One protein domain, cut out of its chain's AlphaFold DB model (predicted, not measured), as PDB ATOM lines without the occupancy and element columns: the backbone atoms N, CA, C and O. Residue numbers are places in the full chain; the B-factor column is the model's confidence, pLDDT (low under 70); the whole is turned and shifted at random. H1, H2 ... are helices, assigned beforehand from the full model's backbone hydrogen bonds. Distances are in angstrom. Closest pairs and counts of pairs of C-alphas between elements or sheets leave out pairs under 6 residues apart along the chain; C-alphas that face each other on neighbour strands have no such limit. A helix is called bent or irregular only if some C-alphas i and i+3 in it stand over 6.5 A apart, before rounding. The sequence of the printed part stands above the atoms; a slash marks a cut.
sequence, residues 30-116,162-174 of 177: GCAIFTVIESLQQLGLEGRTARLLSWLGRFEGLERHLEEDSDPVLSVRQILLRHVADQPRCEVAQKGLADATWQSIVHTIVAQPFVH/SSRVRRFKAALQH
ATOM      1  N   GLY A  30     -43.888 -46.376 -11.860       80.62
ATOM      2  CA  GLY A  30     -45.309 -46.732 -11.940       80.62
ATOM      3  C   GLY A  30     -46.147 -45.793 -12.819       80.62
ATOM      4  O   GLY A  30     -47.228 -46.179 -13.262       80.62
ATOM      5  N   CYS A  31     -45.654 -44.583 -13.097       84.81
ATOM      6  CA  CYS A  31     -46.304 -43.605 -13.965       84.81
ATOM      7  C   CYS A  31     -45.705 -43.556 -15.378       84.81
ATOM      8  O   CYS A  31     -46.326 -42.996 -16.283       84.81
ATOM      9  N   ALA A  32     -44.548 -44.187 -15.603       89.25
ATOM     10  CA  ALA A  32     -43.798 -44.088 -16.849       89.25
ATOM     11  C   ALA A  32     -44.607 -44.518 -18.082       89.25
ATOM     12  O   ALA A  32     -44.474 -43.914 -19.147       89.25
ATOM     13  N   ILE A  33     -45.499 -45.501 -17.929       92.12
ATOM     14  CA  ILE A  33     -46.384 -45.963 -19.003       92.12
ATOM     15  C   ILE A  33     -47.344 -44.870 -19.491       92.12
ATOM     16  O   ILE A  33     -47.606 -44.768 -20.688       92.12
ATOM     17  N   PHE A  34     -47.838 -44.015 -18.590       92.06
ATOM     18  CA  PHE A  34     -48.728 -42.914 -18.950       92.06
ATOM     19  C   PHE A  34     -47.953 -41.830 -19.691       92.06
ATOM     20  O   PHE A  34     -48.394 -41.390 -20.749       92.06
ATOM     21  N   THR A  35     -46.743 -41.502 -19.230       92.31
ATOM     22  CA  THR A  35     -45.848 -40.579 -19.940       92.31
ATOM     23  C   THR A  35     -45.495 -41.081 -21.342       92.31
ATOM     24  O   THR A  35     -45.419 -40.285 -22.277       92.31
ATOM     25  N   VAL A  36     -45.304 -42.395 -21.526       95.00
ATOM     26  CA  VAL A  36     -45.101 -43.009 -22.852       95.00
ATOM     27  C   VAL A  36     -46.306 -42.747 -23.762       95.00
ATOM     28  O   VAL A  36     -46.126 -42.325 -24.904       95.00
ATOM     29  N   ILE A  37     -47.527 -42.955 -23.262       95.62
ATOM     30  CA  ILE A  37     -48.766 -42.726 -24.022       95.62
ATOM     31  C   ILE A  37     -48.918 -41.242 -24.380       95.62
ATOM     32  O   ILE A  37     -49.140 -40.914 -25.545       95.62
ATOM     33  N   GLU A  38     -48.755 -40.348 -23.407       94.25
ATOM     34  CA  GLU A  38     -48.858 -38.897 -23.603       94.25
ATOM     35  C   GLU A  38     -47.810 -38.384 -24.596       94.25
ATOM     36  O   GLU A  38     -48.131 -37.598 -25.487       94.25
ATOM     37  N   SER A  39     -46.571 -38.875 -24.509       94.38
ATOM     38  CA  SER A  39     -45.507 -38.503 -25.448       94.38
ATOM     39  C   SER A  39     -45.834 -38.955 -26.870       94.38
ATOM     40  O   SER A  39     -45.635 -38.199 -27.817       94.38
ATOM     41  N   LEU A  40     -46.379 -40.164 -27.047       94.88
ATOM     42  CA  LEU A  40     -46.822 -40.624 -28.365       94.88
ATOM     43  C   LEU A  40     -47.952 -39.756 -28.924       94.88
ATOM     44  O   LEU A  40     -47.937 -39.465 -30.116       94.88
ATOM     45  N   GLN A  41     -48.898 -39.316 -28.093       93.25
ATOM     46  CA  GLN A  41     -49.961 -38.399 -28.518       93.25
ATOM     47  C   GLN A  41     -49.403 -37.035 -28.941       93.25
ATOM     48  O   GLN A  41     -49.763 -36.533 -30.003       93.25
ATOM     49  N   GLN A  42     -48.475 -36.461 -28.169       90.88
ATOM     50  CA  GLN A  42     -47.823 -35.187 -28.510       90.88
ATOM     51  C   GLN A  42     -47.034 -35.273 -29.825       90.88
ATOM     52  O   GLN A  42     -47.010 -34.326 -30.611       90.88
ATOM     53  N   LEU A  43     -46.453 -36.439 -30.109       91.06
ATOM     54  CA  LEU A  43     -45.729 -36.713 -31.350       91.06
ATOM     55  C   LEU A  43     -46.647 -37.038 -32.547       91.06
ATOM     56  O   LEU A  43     -46.136 -37.229 -33.654       91.06
ATOM     57  N   GLY A  44     -47.972 -37.124 -32.362       91.06
ATOM     58  CA  GLY A  44     -48.919 -37.557 -33.402       91.06
ATOM     59  C   GLY A  44     -48.753 -39.032 -33.802       91.06
ATOM     60  O   GLY A  44     -48.885 -39.399 -34.972       91.06
ATOM     61  N   LEU A  45     -48.353 -39.870 -32.842       92.81
ATOM     62  CA  LEU A  45     -48.057 -41.297 -32.981       92.81
ATOM     63  C   LEU A  45     -49.010 -42.175 -32.159       92.81
ATOM     64  O   LEU A  45     -48.709 -43.342 -31.893       92.81
ATOM     65  N   GLU A  46     -50.177 -41.661 -31.781       92.94
ATOM     66  CA  GLU A  46     -51.154 -42.345 -30.936       92.94
ATOM     67  C   GLU A  46     -51.586 -43.701 -31.515       92.94
ATOM     68  O   GLU A  46     -51.724 -44.679 -30.775       92.94
ATOM     69  N   GLY A  47     -51.669 -43.818 -32.846       91.69
ATOM     70  CA  GLY A  47     -51.964 -45.074 -33.544       91.69
ATOM     71  C   GLY A  47     -50.887 -46.163 -33.392       91.69
ATOM     72  O   GLY A  47     -51.116 -47.314 -33.762       91.69
ATOM     73  N   ARG A  48     -49.705 -45.836 -32.849       94.12
ATOM     74  CA  ARG A  48     -48.616 -46.789 -32.554       94.12
ATOM     75  C   ARG A  48     -48.611 -47.257 -31.096       94.12
ATOM     76  O   ARG A  48     -47.907 -48.219 -30.792       94.12
ATOM     77  N   THR A  49     -49.416 -46.646 -30.223       94.50
ATOM     78  CA  THR A  49     -49.424 -46.902 -28.771       94.50
ATOM     79  C   THR A  49     -49.605 -48.375 -28.442       94.50
ATOM     80  O   THR A  49     -48.712 -48.986 -27.863       94.50
ATOM     81  N   ALA A  50     -50.709 -48.987 -28.884       94.88
ATOM     82  CA  ALA A  50     -51.012 -50.388 -28.575       94.88
ATOM     83  C   ALA A  50     -49.877 -51.341 -28.985       94.88
ATOM     84  O   ALA A  50     -49.564 -52.297 -28.278       94.88
ATOM     85  N   ARG A  51     -49.210 -51.047 -30.104       93.88
ATOM     86  CA  ARG A  51     -48.071 -51.833 -30.571       93.88
ATOM     87  C   ARG A  51     -46.848 -51.659 -29.696       93.88
ATOM     88  O   ARG A  51     -46.227 -52.660 -29.358       93.88
ATOM     89  N   LEU A  52     -46.481 -50.418 -29.387       96.31
ATOM     90  CA  LEU A  52     -45.318 -50.155 -28.552       96.31
ATOM     91  C   LEU A  52     -45.506 -50.791 -27.177       96.31
ATOM     92  O   LEU A  52     -44.602 -51.472 -26.711       96.31
ATOM     93  N   LEU A  53     -46.692 -50.650 -26.583       95.81
ATOM     94  CA  LEU A  53     -47.005 -51.232 -25.279       95.81
ATOM     95  C   LEU A  53     -47.026 -52.764 -25.319       95.81
ATOM     96  O   LEU A  53     -46.448 -53.406 -24.451       95.81
ATOM     97  N   SER A  54     -47.614 -53.368 -26.356       94.81
ATOM     98  CA  SER A  54     -47.567 -54.825 -26.545       94.81
ATOM     99  C   SER A  54     -46.139 -55.339 -26.758       94.81
ATOM    100  O   SER A  54     -45.795 -56.436 -26.321       94.81
ATOM    101  N   TRP A  55     -45.287 -54.564 -27.432       96.00
ATOM    102  CA  TRP A  55     -43.877 -54.897 -27.582       96.00
ATOM    103  C   TRP A  55     -43.100 -54.744 -26.274       96.00
ATOM    104  O   TRP A  55     -42.379 -55.670 -25.918       96.00
ATOM    105  N   LEU A  56     -43.306 -53.653 -25.534       96.31
ATOM    106  CA  LEU A  56     -42.706 -53.420 -24.218       96.31
ATOM    107  C   LEU A  56     -43.107 -54.488 -23.202       96.31
ATOM    108  O   LEU A  56     -42.246 -54.989 -22.494       96.31
ATOM    109  N   GLY A  57     -44.371 -54.918 -23.201       95.56
ATOM    110  CA  GLY A  57     -44.862 -55.972 -22.308       95.56
ATOM    111  C   GLY A  57     -44.171 -57.328 -22.497       95.56
ATOM    112  O   GLY A  57     -44.285 -58.203 -21.643       95.56
ATOM    113  N   ARG A  58     -43.405 -57.522 -23.582       95.81
ATOM    114  CA  ARG A  58     -42.520 -58.689 -23.717       95.81
ATOM    115  C   ARG A  58     -41.388 -58.671 -22.698       95.81
ATOM    116  O   ARG A  58     -40.926 -59.744 -22.341       95.81
ATOM    117  N   PHE A  59     -40.971 -57.499 -22.236       96.19
ATOM    118  CA  PHE A  59     -39.868 -57.297 -21.299       96.19
ATOM    119  C   PHE A  59     -40.339 -57.098 -19.850       96.19
ATOM    120  O   PHE A  59     -39.499 -56.921 -18.980       96.19
ATOM    121  N   GLU A  60     -41.647 -57.141 -19.582       94.06
ATOM    122  CA  GLU A  60     -42.207 -56.963 -18.233       94.06
ATOM    123  C   GLU A  60     -41.557 -57.923 -17.224       94.06
ATOM    124  O   GLU A  60     -41.496 -59.133 -17.467       94.06
ATOM    125  N   GLY A  61     -41.087 -57.399 -16.094       92.38
ATOM    126  CA  GLY A  61     -40.403 -58.143 -15.038       92.38
ATOM    127  C   GLY A  61     -38.887 -58.237 -15.214       92.38
ATOM    128  O   GLY A  61     -38.197 -58.608 -14.261       92.38
ATOM    129  N   LEU A  62     -38.356 -57.915 -16.401       94.56
ATOM    130  CA  LEU A  62     -36.918 -57.950 -16.668       94.56
ATOM    131  C   LEU A  62     -36.175 -56.871 -15.874       94.56
ATOM    132  O   LEU A  62     -35.044 -57.105 -15.463       94.56
ATOM    133  N   GLU A  63     -36.814 -55.730 -15.610       93.12
ATOM    134  CA  GLU A  63     -36.259 -54.591 -14.871       93.12
ATOM    135  C   GLU A  63     -35.699 -54.970 -13.492       93.12
ATOM    136  O   GLU A  63     -34.749 -54.361 -13.018       93.12
ATOM    137  N   ARG A  64     -36.200 -56.050 -12.877       91.12
ATOM    138  CA  ARG A  64     -35.688 -56.573 -11.597       91.12
ATOM    139  C   ARG A  64     -34.276 -57.154 -11.675       91.12
ATOM    140  O   ARG A  64     -33.662 -57.397 -10.640       91.12
ATOM    141  N   HIS A  65     -33.805 -57.438 -12.883       91.69
ATOM    142  CA  HIS A  65     -32.503 -58.035 -13.165       91.69
ATOM    143  C   HIS A  65     -31.558 -57.066 -13.881       91.69
ATOM    144  O   HIS A  65     -30.469 -57.472 -14.284       91.69
ATOM    145  N   LEU A  66     -31.982 -55.817 -14.083       89.94
ATOM    146  CA  LEU A  66     -31.236 -54.808 -14.819       89.94
ATOM    147  C   LEU A  66     -30.882 -53.629 -13.918       89.94
ATOM    148  O   LEU A  66     -31.527 -53.373 -12.903       89.94
ATOM    149  N   GLU A  67     -29.853 -52.899 -14.331       87.12
ATOM    150  CA  GLU A  67     -29.599 -51.557 -13.824       87.12
ATOM    151  C   GLU A  67     -30.739 -50.615 -14.244       87.12
ATOM    152  O   GLU A  67     -31.393 -50.818 -15.272       87.12
ATOM    153  N   GLU A  68     -30.970 -49.559 -13.465       79.44
ATOM    154  CA  GLU A  68     -32.083 -48.622 -13.678       79.44
ATOM    155  C   GLU A  68     -32.037 -47.927 -15.050       79.44
ATOM    156  O   GLU A  68     -33.072 -47.665 -15.661       79.44
ATOM    157  N   ASP A  69     -30.840 -47.649 -15.570       80.81
ATOM    158  CA  ASP A  69     -30.648 -47.040 -16.893       80.81
ATOM    159  C   ASP A  69     -31.032 -47.974 -18.055       80.81
ATOM    160  O   ASP A  69     -31.248 -47.526 -19.186       80.81
ATOM    161  N   SER A  70     -31.161 -49.264 -17.750       88.00
ATOM    162  CA  SER A  70     -31.527 -50.344 -18.654       88.00
ATOM    163  C   SER A  70     -32.960 -50.833 -18.419       88.00
ATOM    164  O   SER A  70     -33.382 -51.803 -19.045       88.00
ATOM    165  N   ASP A  71     -33.730 -50.174 -17.552       93.38
ATOM    166  CA  ASP A  71     -35.150 -50.456 -17.367       93.38
ATOM    167  C   ASP A  71     -35.922 -50.233 -18.686       93.38
ATOM    168  O   ASP A  71     -35.923 -49.116 -19.218       93.38
ATOM    169  N   PRO A  72     -36.614 -51.254 -19.231       95.31
ATOM    170  CA  PRO A  72     -37.257 -51.154 -20.539       95.31
ATOM    171  C   PRO A  72     -38.261 -50.000 -20.651       95.31
ATOM    172  O   PRO A  72     -38.304 -49.306 -21.673       95.31
ATOM    173  N   VAL A  73     -39.080 -49.783 -19.620       94.62
ATOM    174  CA  VAL A  73     -40.148 -48.779 -19.647       94.62
ATOM    175  C   VAL A  73     -39.552 -47.388 -19.457       94.62
ATOM    176  O   VAL A  73     -39.931 -46.460 -20.182       94.62
ATOM    177  N   LEU A  74     -38.584 -47.233 -18.550       93.56
ATOM    178  CA  LEU A  74     -37.906 -45.952 -18.351       93.56
ATOM    179  C   LEU A  74     -37.068 -45.544 -19.560       93.56
ATOM    180  O   LEU A  74     -37.143 -44.381 -19.971       93.56
ATOM    181  N   SER A  75     -36.318 -46.471 -20.168       94.62
ATOM    182  CA  SER A  75     -35.535 -46.188 -21.372       94.62
ATOM    183  C   SER A  75     -36.449 -45.706 -22.502       94.62
ATOM    184  O   SER A  75     -36.170 -44.685 -23.134       94.62
ATOM    185  N   VAL A  76     -37.585 -46.379 -22.742       96.25
ATOM    186  CA  VAL A  76     -38.533 -45.952 -23.785       96.25
ATOM    187  C   VAL A  76     -39.179 -44.606 -23.453       96.25
ATOM    188  O   VAL A  76     -39.272 -43.753 -24.340       96.25
ATOM    189  N   ARG A  77     -39.567 -44.365 -22.194       94.62
ATOM    190  CA  ARG A  77     -40.061 -43.052 -21.753       94.62
ATOM    191  C   ARG A  77     -39.049 -41.953 -22.062       94.62
ATOM    192  O   ARG A  77     -39.417 -40.936 -22.644       94.62
ATOM    193  N   GLN A  78     -37.783 -42.159 -21.706       93.56
ATOM    194  CA  GLN A  78     -36.732 -41.164 -21.900       93.56
ATOM    195  C   GLN A  78     -36.492 -40.860 -23.383       93.56
ATOM    196  O   GLN A  78     -36.333 -39.697 -23.757       93.56
ATOM    197  N   ILE A  79     -36.517 -41.888 -24.237       95.62
ATOM    198  CA  ILE A  79     -36.421 -41.725 -25.693       95.62
ATOM    199  C   ILE A  79     -37.562 -40.843 -26.203       95.62
ATOM    200  O   ILE A  79     -37.324 -39.883 -26.934       95.62
ATOM    201  N   LEU A  80     -38.801 -41.132 -25.805       95.56
ATOM    202  CA  LEU A  80     -39.964 -40.379 -26.269       95.56
ATOM    203  C   LEU A  80     -39.960 -38.932 -25.769       95.56
ATOM    204  O   LEU A  80     -40.167 -38.024 -26.571       95.56
ATOM    205  N   LEU A  81     -39.646 -38.704 -24.491       93.56
ATOM    206  CA  LEU A  81     -39.507 -37.356 -23.929       93.56
ATOM    207  C   LEU A  81     -38.441 -36.541 -24.664       93.56
ATOM    208  O   LEU A  81     -38.633 -35.349 -24.906       93.56
ATOM    209  N   ARG A  82     -37.336 -37.176 -25.070       94.31
ATOM    210  CA  ARG A  82     -36.304 -36.510 -25.868       94.31
ATOM    211  C   ARG A  82     -36.840 -36.072 -27.230       94.31
ATOM    212  O   ARG A  82     -36.607 -34.935 -27.628       94.31
ATOM    213  N   HIS A  83     -37.594 -36.933 -27.912       93.44
ATOM    214  CA  HIS A  83     -38.216 -36.586 -29.190       93.44
ATOM    215  C   HIS A  83     -39.268 -35.481 -29.062       93.44
ATOM    216  O   HIS A  83     -39.335 -34.625 -29.939       93.44
ATOM    217  N   VAL A  84     -40.049 -35.473 -27.978       91.44
ATOM    218  CA  VAL A  84     -40.993 -34.387 -27.669       91.44
ATOM    219  C   VAL A  84     -40.243 -33.067 -27.474       91.44
ATOM    220  O   VAL A  84     -40.618 -32.051 -28.053       91.44
ATOM    221  N   ALA A  85     -39.156 -33.074 -26.696       90.62
ATOM    222  CA  ALA A  85     -38.364 -31.873 -26.425       90.62
ATOM    223  C   ALA A  85     -37.673 -31.311 -27.679       90.62
ATOM    224  O   ALA A  85     -37.560 -30.095 -27.825       90.62
ATOM    225  N   ASP A  86     -37.235 -32.189 -28.583       88.50
ATOM    226  CA  ASP A  86     -36.579 -31.817 -29.840       88.50
ATOM    227  C   ASP A  86     -37.585 -31.427 -30.949       88.50
ATOM    228  O   ASP A  86     -37.178 -30.996 -32.032       88.50
ATOM    229  N   GLN A  87     -38.898 -31.562 -30.714       81.25
ATOM    230  CA  GLN A  87     -39.917 -31.285 -31.724       81.25
ATOM    231  C   GLN A  87     -40.061 -29.766 -31.958       81.25
ATOM    232  O   GLN A  87     -40.350 -29.005 -31.026       81.25
ATOM    233  N   PRO A  88     -39.886 -29.274 -33.199       70.75
ATOM    234  CA  PRO A  88     -40.049 -27.858 -33.492       70.75
ATOM    235  C   PRO A  88     -41.514 -27.445 -33.300       70.75
ATOM    236  O   PRO A  88     -42.417 -28.082 -33.832       70.75
ATOM    237  N   ARG A  89     -41.753 -26.328 -32.600       64.62
ATOM    238  CA  ARG A  89     -43.097 -25.793 -32.281       64.62
ATOM    239  C   ARG A  89     -43.898 -25.276 -33.495       64.62
ATOM    240  O   ARG A  89     -44.891 -24.581 -33.317       64.62
ATOM    241  N   CYS A  90     -43.461 -25.553 -34.723       56.16
ATOM    242  CA  CYS A  90     -44.138 -25.087 -35.931       56.16
ATOM    243  C   CYS A  90     -45.237 -26.073 -36.347       56.16
ATOM    244  O   CYS A  90     -44.950 -27.170 -36.814       56.16
ATOM    245  N   GLU A  91     -46.491 -25.633 -36.239       54.44
ATOM    246  CA  GLU A  91     -47.736 -26.394 -36.454       54.44
ATOM    247  C   GLU A  91     -48.013 -26.843 -37.900       54.44
ATOM    248  O   GLU A  91     -49.110 -27.306 -38.220       54.44
ATOM    249  N   VAL A  92     -47.051 -26.737 -38.818       56.47
ATOM    250  CA  VAL A  92     -47.283 -27.207 -40.185       56.47
ATOM    251  C   VAL A  92     -47.169 -28.725 -40.181       56.47
ATOM    252  O   VAL A  92     -46.068 -29.272 -40.169       56.47
ATOM    253  N   ALA A  93     -48.320 -29.398 -40.181       54.72
ATOM    254  CA  ALA A  93     -48.456 -30.845 -40.284       54.72
ATOM    255  C   ALA A  93     -47.764 -31.367 -41.556       54.72
ATOM    256  O   ALA A  93     -48.364 -31.500 -42.625       54.72
ATOM    257  N   GLN A  94     -46.466 -31.649 -41.455       59.25
ATOM    258  CA  GLN A  94     -45.700 -32.235 -42.540       59.25
ATOM    259  C   GLN A  94     -46.029 -33.720 -42.605       59.25
ATOM    260  O   GLN A  94     -45.519 -34.549 -41.851       59.25
ATOM    261  N   LYS A  95     -46.932 -34.056 -43.525       58.19
ATOM    262  CA  LYS A  95     -47.253 -35.428 -43.917       58.19
ATOM    263  C   LYS A  95     -45.940 -36.168 -44.227       58.19
ATOM    264  O   LYS A  95     -45.249 -35.814 -45.174       58.19
ATOM    265  N   GLY A  96     -45.579 -37.155 -43.402       71.31
ATOM    266  CA  GLY A  96     -44.312 -37.902 -43.495       71.31
ATOM    267  C   GLY A  96     -43.344 -37.689 -42.324       71.31
ATOM    268  O   GLY A  96     -42.546 -38.581 -42.047       71.31
ATOM    269  N   LEU A  97     -43.467 -36.586 -41.576       82.81
ATOM    270  CA  LEU A  97     -42.651 -36.336 -40.383       82.81
ATOM    271  C   LEU A  97     -42.922 -37.377 -39.292       82.81
ATOM    272  O   LEU A  97     -41.982 -37.915 -38.726       82.81
ATOM    273  N   ALA A  98     -44.187 -37.736 -39.062       85.12
ATOM    274  CA  ALA A  98     -44.560 -38.750 -38.073       85.12
ATOM    275  C   ALA A  98     -43.936 -40.127 -38.373       85.12
ATOM    276  O   ALA A  98     -43.387 -40.768 -37.480       85.12
ATOM    277  N   ASP A  99     -43.952 -40.576 -39.634       88.00
ATOM    278  CA  ASP A  99     -43.343 -41.858 -40.008       88.00
ATOM    279  C   ASP A  99     -41.805 -41.813 -39.861       88.00
ATOM    280  O   ASP A  99     -41.216 -42.783 -39.381       88.00
ATOM    281  N   ALA A 100     -41.150 -40.688 -40.184       89.88
ATOM    282  CA  ALA A 100     -39.710 -40.503 -39.959       89.88
ATOM    283  C   ALA A 100     -39.349 -40.454 -38.461       89.88
ATOM    284  O   ALA A 100     -38.415 -41.130 -38.023       89.88
ATOM    285  N   THR A 101     -40.127 -39.722 -37.659       92.25
ATOM    286  CA  THR A 101     -39.996 -39.669 -36.197       92.25
ATOM    287  C   THR A 101     -40.163 -41.058 -35.594       92.25
ATOM    288  O   THR A 101     -39.332 -41.483 -34.797       92.25
ATOM    289  N   TRP A 102     -41.169 -41.822 -36.030       94.44
ATOM    290  CA  TRP A 102     -41.358 -43.201 -35.584       94.44
ATOM    291  C   TRP A 102     -40.173 -44.097 -35.944       94.44
ATOM    292  O   TRP A 102     -39.711 -44.871 -35.109       94.44
ATOM    293  N   GLN A 103     -39.640 -43.992 -37.163       93.69
ATOM    294  CA  GLN A 103     -38.452 -44.752 -37.556       93.69
ATOM    295  C   GLN A 103     -37.239 -44.416 -36.685       93.69
ATOM    296  O   GLN A 103     -36.511 -45.331 -36.295       93.69
ATOM    297  N   SER A 104     -37.045 -43.136 -36.360       95.06
ATOM    298  CA  SER A 104     -35.982 -42.681 -35.462       95.06
ATOM    299  C   SER A 104     -36.166 -43.234 -34.046       95.06
ATOM    300  O   SER A 104     -35.249 -43.865 -33.527       95.06
ATOM    301  N   ILE A 105     -37.371 -43.135 -33.474       96.19
ATOM    302  CA  ILE A 105     -37.716 -43.717 -32.166       96.19
ATOM    303  C   ILE A 105     -37.411 -45.213 -32.149       96.19
ATOM    304  O   ILE A 105     -36.688 -45.693 -31.281       96.19
ATOM    305  N   VAL A 106     -37.911 -45.961 -33.136       96.50
ATOM    306  CA  VAL A 106     -37.692 -47.409 -33.227       96.50
ATOM    307  C   VAL A 106     -36.206 -47.732 -33.332       96.50
ATOM    308  O   VAL A 106     -35.751 -48.673 -32.689       96.50
ATOM    309  N   HIS A 107     -35.440 -46.963 -34.112       95.81
ATOM    310  CA  HIS A 107     -33.994 -47.131 -34.217       95.81
ATOM    311  C   HIS A 107     -33.296 -46.954 -32.864       95.81
ATOM    312  O   HIS A 107     -32.410 -47.740 -32.531       95.81
ATOM    313  N   THR A 108     -33.704 -45.954 -32.087       96.00
ATOM    314  CA  THR A 108     -33.141 -45.673 -30.764       96.00
ATOM    315  C   THR A 108     -33.532 -46.740 -29.741       96.00
ATOM    316  O   THR A 108     -32.683 -47.169 -28.964       96.00
ATOM    317  N   ILE A 109     -34.778 -47.228 -29.778       96.12
ATOM    318  CA  ILE A 109     -35.280 -48.282 -28.880       96.12
ATOM    319  C   ILE A 109     -34.518 -49.591 -29.088       96.12
ATOM    320  O   ILE A 109     -34.025 -50.181 -28.136       96.12
ATOM    321  N   VAL A 110     -34.385 -50.059 -30.331       94.75
ATOM    322  CA  VAL A 110     -33.739 -51.358 -30.609       94.75
ATOM    323  C   VAL A 110     -32.228 -51.361 -30.387       94.75
ATOM    324  O   VAL A 110     -31.619 -52.425 -30.467       94.75
ATOM    325  N   ALA A 111     -31.635 -50.187 -30.167       93.38
ATOM    326  CA  ALA A 111     -30.238 -50.023 -29.793       93.38
ATOM    327  C   ALA A 111     -30.028 -50.007 -28.268       93.38
ATOM    328  O   ALA A 111     -28.885 -49.944 -27.824       93.38
ATOM    329  N   GLN A 112     -31.101 -50.035 -27.466       93.94
ATOM    330  CA  GLN A 112     -30.983 -50.023 -26.010       93.94
ATOM    331  C   GLN A 112     -30.423 -51.351 -25.473       93.94
ATOM    332  O   GLN A 112     -30.772 -52.413 -25.998       93.94
ATOM    333  N   PRO A 113     -29.618 -51.328 -24.392       92.38
ATOM    334  CA  PRO A 113     -29.010 -52.531 -23.819       92.38
ATOM    335  C   PRO A 113     -30.018 -53.635 -23.478       92.38
ATOM    336  O   PRO A 113     -29.786 -54.800 -23.810       92.38
ATOM    337  N   PHE A 114     -31.177 -53.275 -22.914       93.62
ATOM    338  CA  PHE A 114     -32.208 -54.234 -22.495       93.62
ATOM    339  C   PHE A 114     -32.719 -55.125 -23.637       93.62
ATOM    340  O   PHE A 114     -33.118 -56.268 -23.424       93.62
ATOM    341  N   VAL A 115     -32.655 -54.644 -24.881       93.81
ATOM    342  CA  VAL A 115     -33.070 -55.393 -26.079       93.81
ATOM    343  C   VAL A 115     -32.134 -56.573 -26.364       93.81
ATOM    344  O   VAL A 115     -32.514 -57.582 -26.980       93.81
ATOM    345  N   HIS A 116     -30.888 -56.459 -25.917       92.38
ATOM    346  CA  HIS A 116     -29.830 -57.431 -26.146       92.38
ATOM    347  C   HIS A 116     -29.635 -58.398 -24.983       92.38
ATOM    348  O   HIS A 116     -28.961 -59.405 -25.178       92.38
ATOM    349  N   SER A 162     -27.698 -58.662 -33.772       83.94
ATOM    350  CA  SER A 162     -28.196 -58.087 -35.035       83.94
ATOM    351  C   SER A 162     -29.521 -58.694 -35.532       83.94
ATOM    352  O   SER A 162     -30.357 -57.997 -36.115       83.94
ATOM    353  N   SER A 163     -29.758 -59.984 -35.279       85.75
ATOM    354  CA  SER A 163     -31.020 -60.650 -35.628       85.75
ATOM    355  C   SER A 163     -32.204 -60.144 -34.793       85.75
ATOM    356  O   SER A 163     -33.301 -59.987 -35.331       85.75
ATOM    357  N   ARG A 164     -31.999 -59.821 -33.506       85.31
ATOM    358  CA  ARG A 164     -33.026 -59.202 -32.650       85.31
ATOM    359  C   ARG A 164     -33.354 -57.792 -33.111       85.31
ATOM    360  O   ARG A 164     -34.530 -57.485 -33.267       85.31
ATOM    361  N   VAL A 165     -32.340 -56.985 -33.435       88.31
ATOM    362  CA  VAL A 165     -32.542 -55.635 -33.992       88.31
ATOM    363  C   VAL A 165     -33.453 -55.695 -35.214       88.31
ATOM    364  O   VAL A 165     -34.444 -54.975 -35.288       88.31
ATOM    365  N   ARG A 166     -33.157 -56.591 -36.164       89.38
ATOM    366  CA  ARG A 166     -33.952 -56.739 -37.388       89.38
ATOM    367  C   ARG A 166     -35.398 -57.145 -37.092       89.38
ATOM    368  O   ARG A 166     -36.316 -56.531 -37.631       89.38
ATOM    369  N   ARG A 167     -35.600 -58.143 -36.223       90.12
ATOM    370  CA  ARG A 167     -36.936 -58.634 -35.847       90.12
ATOM    371  C   ARG A 167     -37.759 -57.573 -35.118       90.12
ATOM    372  O   ARG A 167     -38.923 -57.385 -35.450       90.12
ATOM    373  N   PHE A 168     -37.168 -56.847 -34.172       91.31
ATOM    374  CA  PHE A 168     -37.892 -55.826 -33.413       91.31
ATOM    375  C   PHE A 168     -38.149 -54.555 -34.214       91.31
ATOM    376  O   PHE A 168     -39.242 -54.001 -34.102       91.31
ATOM    377  N   LYS A 169     -37.225 -54.150 -35.100       91.88
ATOM    378  CA  LYS A 169     -37.514 -53.102 -36.092       91.88
ATOM    379  C   LYS A 169     -38.742 -53.483 -36.915       91.88
ATOM    380  O   LYS A 169     -39.683 -52.699 -36.975       91.88
ATOM    381  N   ALA A 170     -38.779 -54.701 -37.461       90.25
ATOM    382  CA  ALA A 170     -39.932 -55.180 -38.222       90.25
ATOM    383  C   ALA A 170     -41.221 -55.164 -37.380       90.25
ATOM    384  O   ALA A 170     -42.207 -54.544 -37.782       90.25
ATOM    385  N   ALA A 171     -41.194 -55.751 -36.177       89.88
ATOM    386  CA  ALA A 171     -42.346 -55.825 -35.278       89.88
ATOM    387  C   ALA A 171     -42.937 -54.445 -34.938       89.88
ATOM    388  O   ALA A 171     -44.156 -54.297 -34.879       89.88
ATOM    389  N   LEU A 172     -42.092 -53.426 -34.756       90.94
ATOM    390  CA  LEU A 172     -42.524 -52.060 -34.455       90.94
ATOM    391  C   LEU A 172     -42.962 -51.281 -35.715       90.94
ATOM    392  O   LEU A 172     -43.849 -50.421 -35.644       90.94
ATOM    393  N   GLN A 173     -42.398 -51.590 -36.886       87.00
ATOM    394  CA  GLN A 173     -42.622 -50.841 -38.130       87.00
ATOM    395  C   GLN A 173     -43.821 -51.314 -38.965       87.00
ATOM    396  O   GLN A 173     -44.445 -50.472 -39.615       87.00
ATOM    397  N   HIS A 174     -44.199 -52.598 -38.940       75.88
ATOM    398  CA  HIS A 174     -45.328 -53.116 -39.739       75.88
ATOM    399  C   HIS A 174     -46.598 -52.286 -39.527       75.88
ATOM    400  O   HIS A 174     -47.004 -52.119 -38.392       75.88
TER     401      HIS A 174
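Overview. This is residues 30 to 116 and 162 to 174 of the 177 residues of an uncharacterized protein of Delftia sp. CH05 (UniProt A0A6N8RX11). Five helices, H1, H2, H4, H5 and H7, form an up-and-down bundle, each running against the one before it in the chain, and their contacts close a ring from H1 through H2, H7, H5 and H4 back to H1. The short H3 lies at one end of the long axis, with the short H6 toward that end, and the long link from H4 to H5 loops round the other end. The printed part has 100 residues with seven named helices, H1 to H7 in order, and no named strand; the class is all helix. It is compact, with a radius of gyration of the C-alphas of 13.4 A and spans of 43 by 30 by 21 A.

Arrangement. H1, residues 30 to 42, and H2, residues 46 to 59, form a helical hairpin at a shallow tilt of 31 degrees; they touch through residues 37 to 40 and 46 to 49 alone, closest at the C-alphas of Leu 40 and Glu 46, 5.3 A apart. H3, residues 62 to 65, and H2 meet only through their link. H4, residues 72 to 85, touches H1, closest at C-alphas 36 and 77, 5.2 A apart, the same way at a steep tilt of 35.0 degrees, only just past shallow. H4 and H5, residues 97 to 109, form a helical hairpin at 36 degrees, only just steep, with C-alphas 76 and 109 closest at 6.5 A. H6, residues 113 to 116, and H7, residues 162 to 173, only just touch, with 3 pairs of C-alphas within 8 A, closest at 116 and 164, 7.5 A apart. With residues 171 to 172 alone H7 touches residues 51 to 55 of H2, closest at C-alphas 172 and 51, 6.8 A apart. H7 also touches H5, closest at C-alphas 169 and 106, 6.4 A apart, while H4 and H7 are apart. Every O i to N i+4 pair is within hydrogen-bond range in H4, H5 and H7, against 8 of 9 in H1 and 6 of 10 in H2; H3 and H6 are too short for such a pair.

Along the chain. H1 begins at C-alpha 30, (-45.309, -46.732, -11.940), and is 20.4 A long; H2 is 21.1 A, H4 20.2 A, H5 18.1 A and H7 16.4 A. H1 and H2 are irregular: C-alphas 30 and 33 are 7.2 A apart, and C-alphas 47 and 50 are 7.3 A apart. H3 is 5.6 A long and H6 5.5 A. H7 ends at C-alpha 173, (-42.622, -50.841, -38.130).

Size, cuts and confidence. The two C-alphas farthest apart, those of His 65 and Val 92, are 43.6 A apart. Residues 117 to 161 are not printed, and C-alphas 116 and 162 are 9.1 A apart across the cut. Of the links printed whole, H4 to H5 is long. The mean pLDDT of the printed part is 89.0; residues 89 to 95 are under 70.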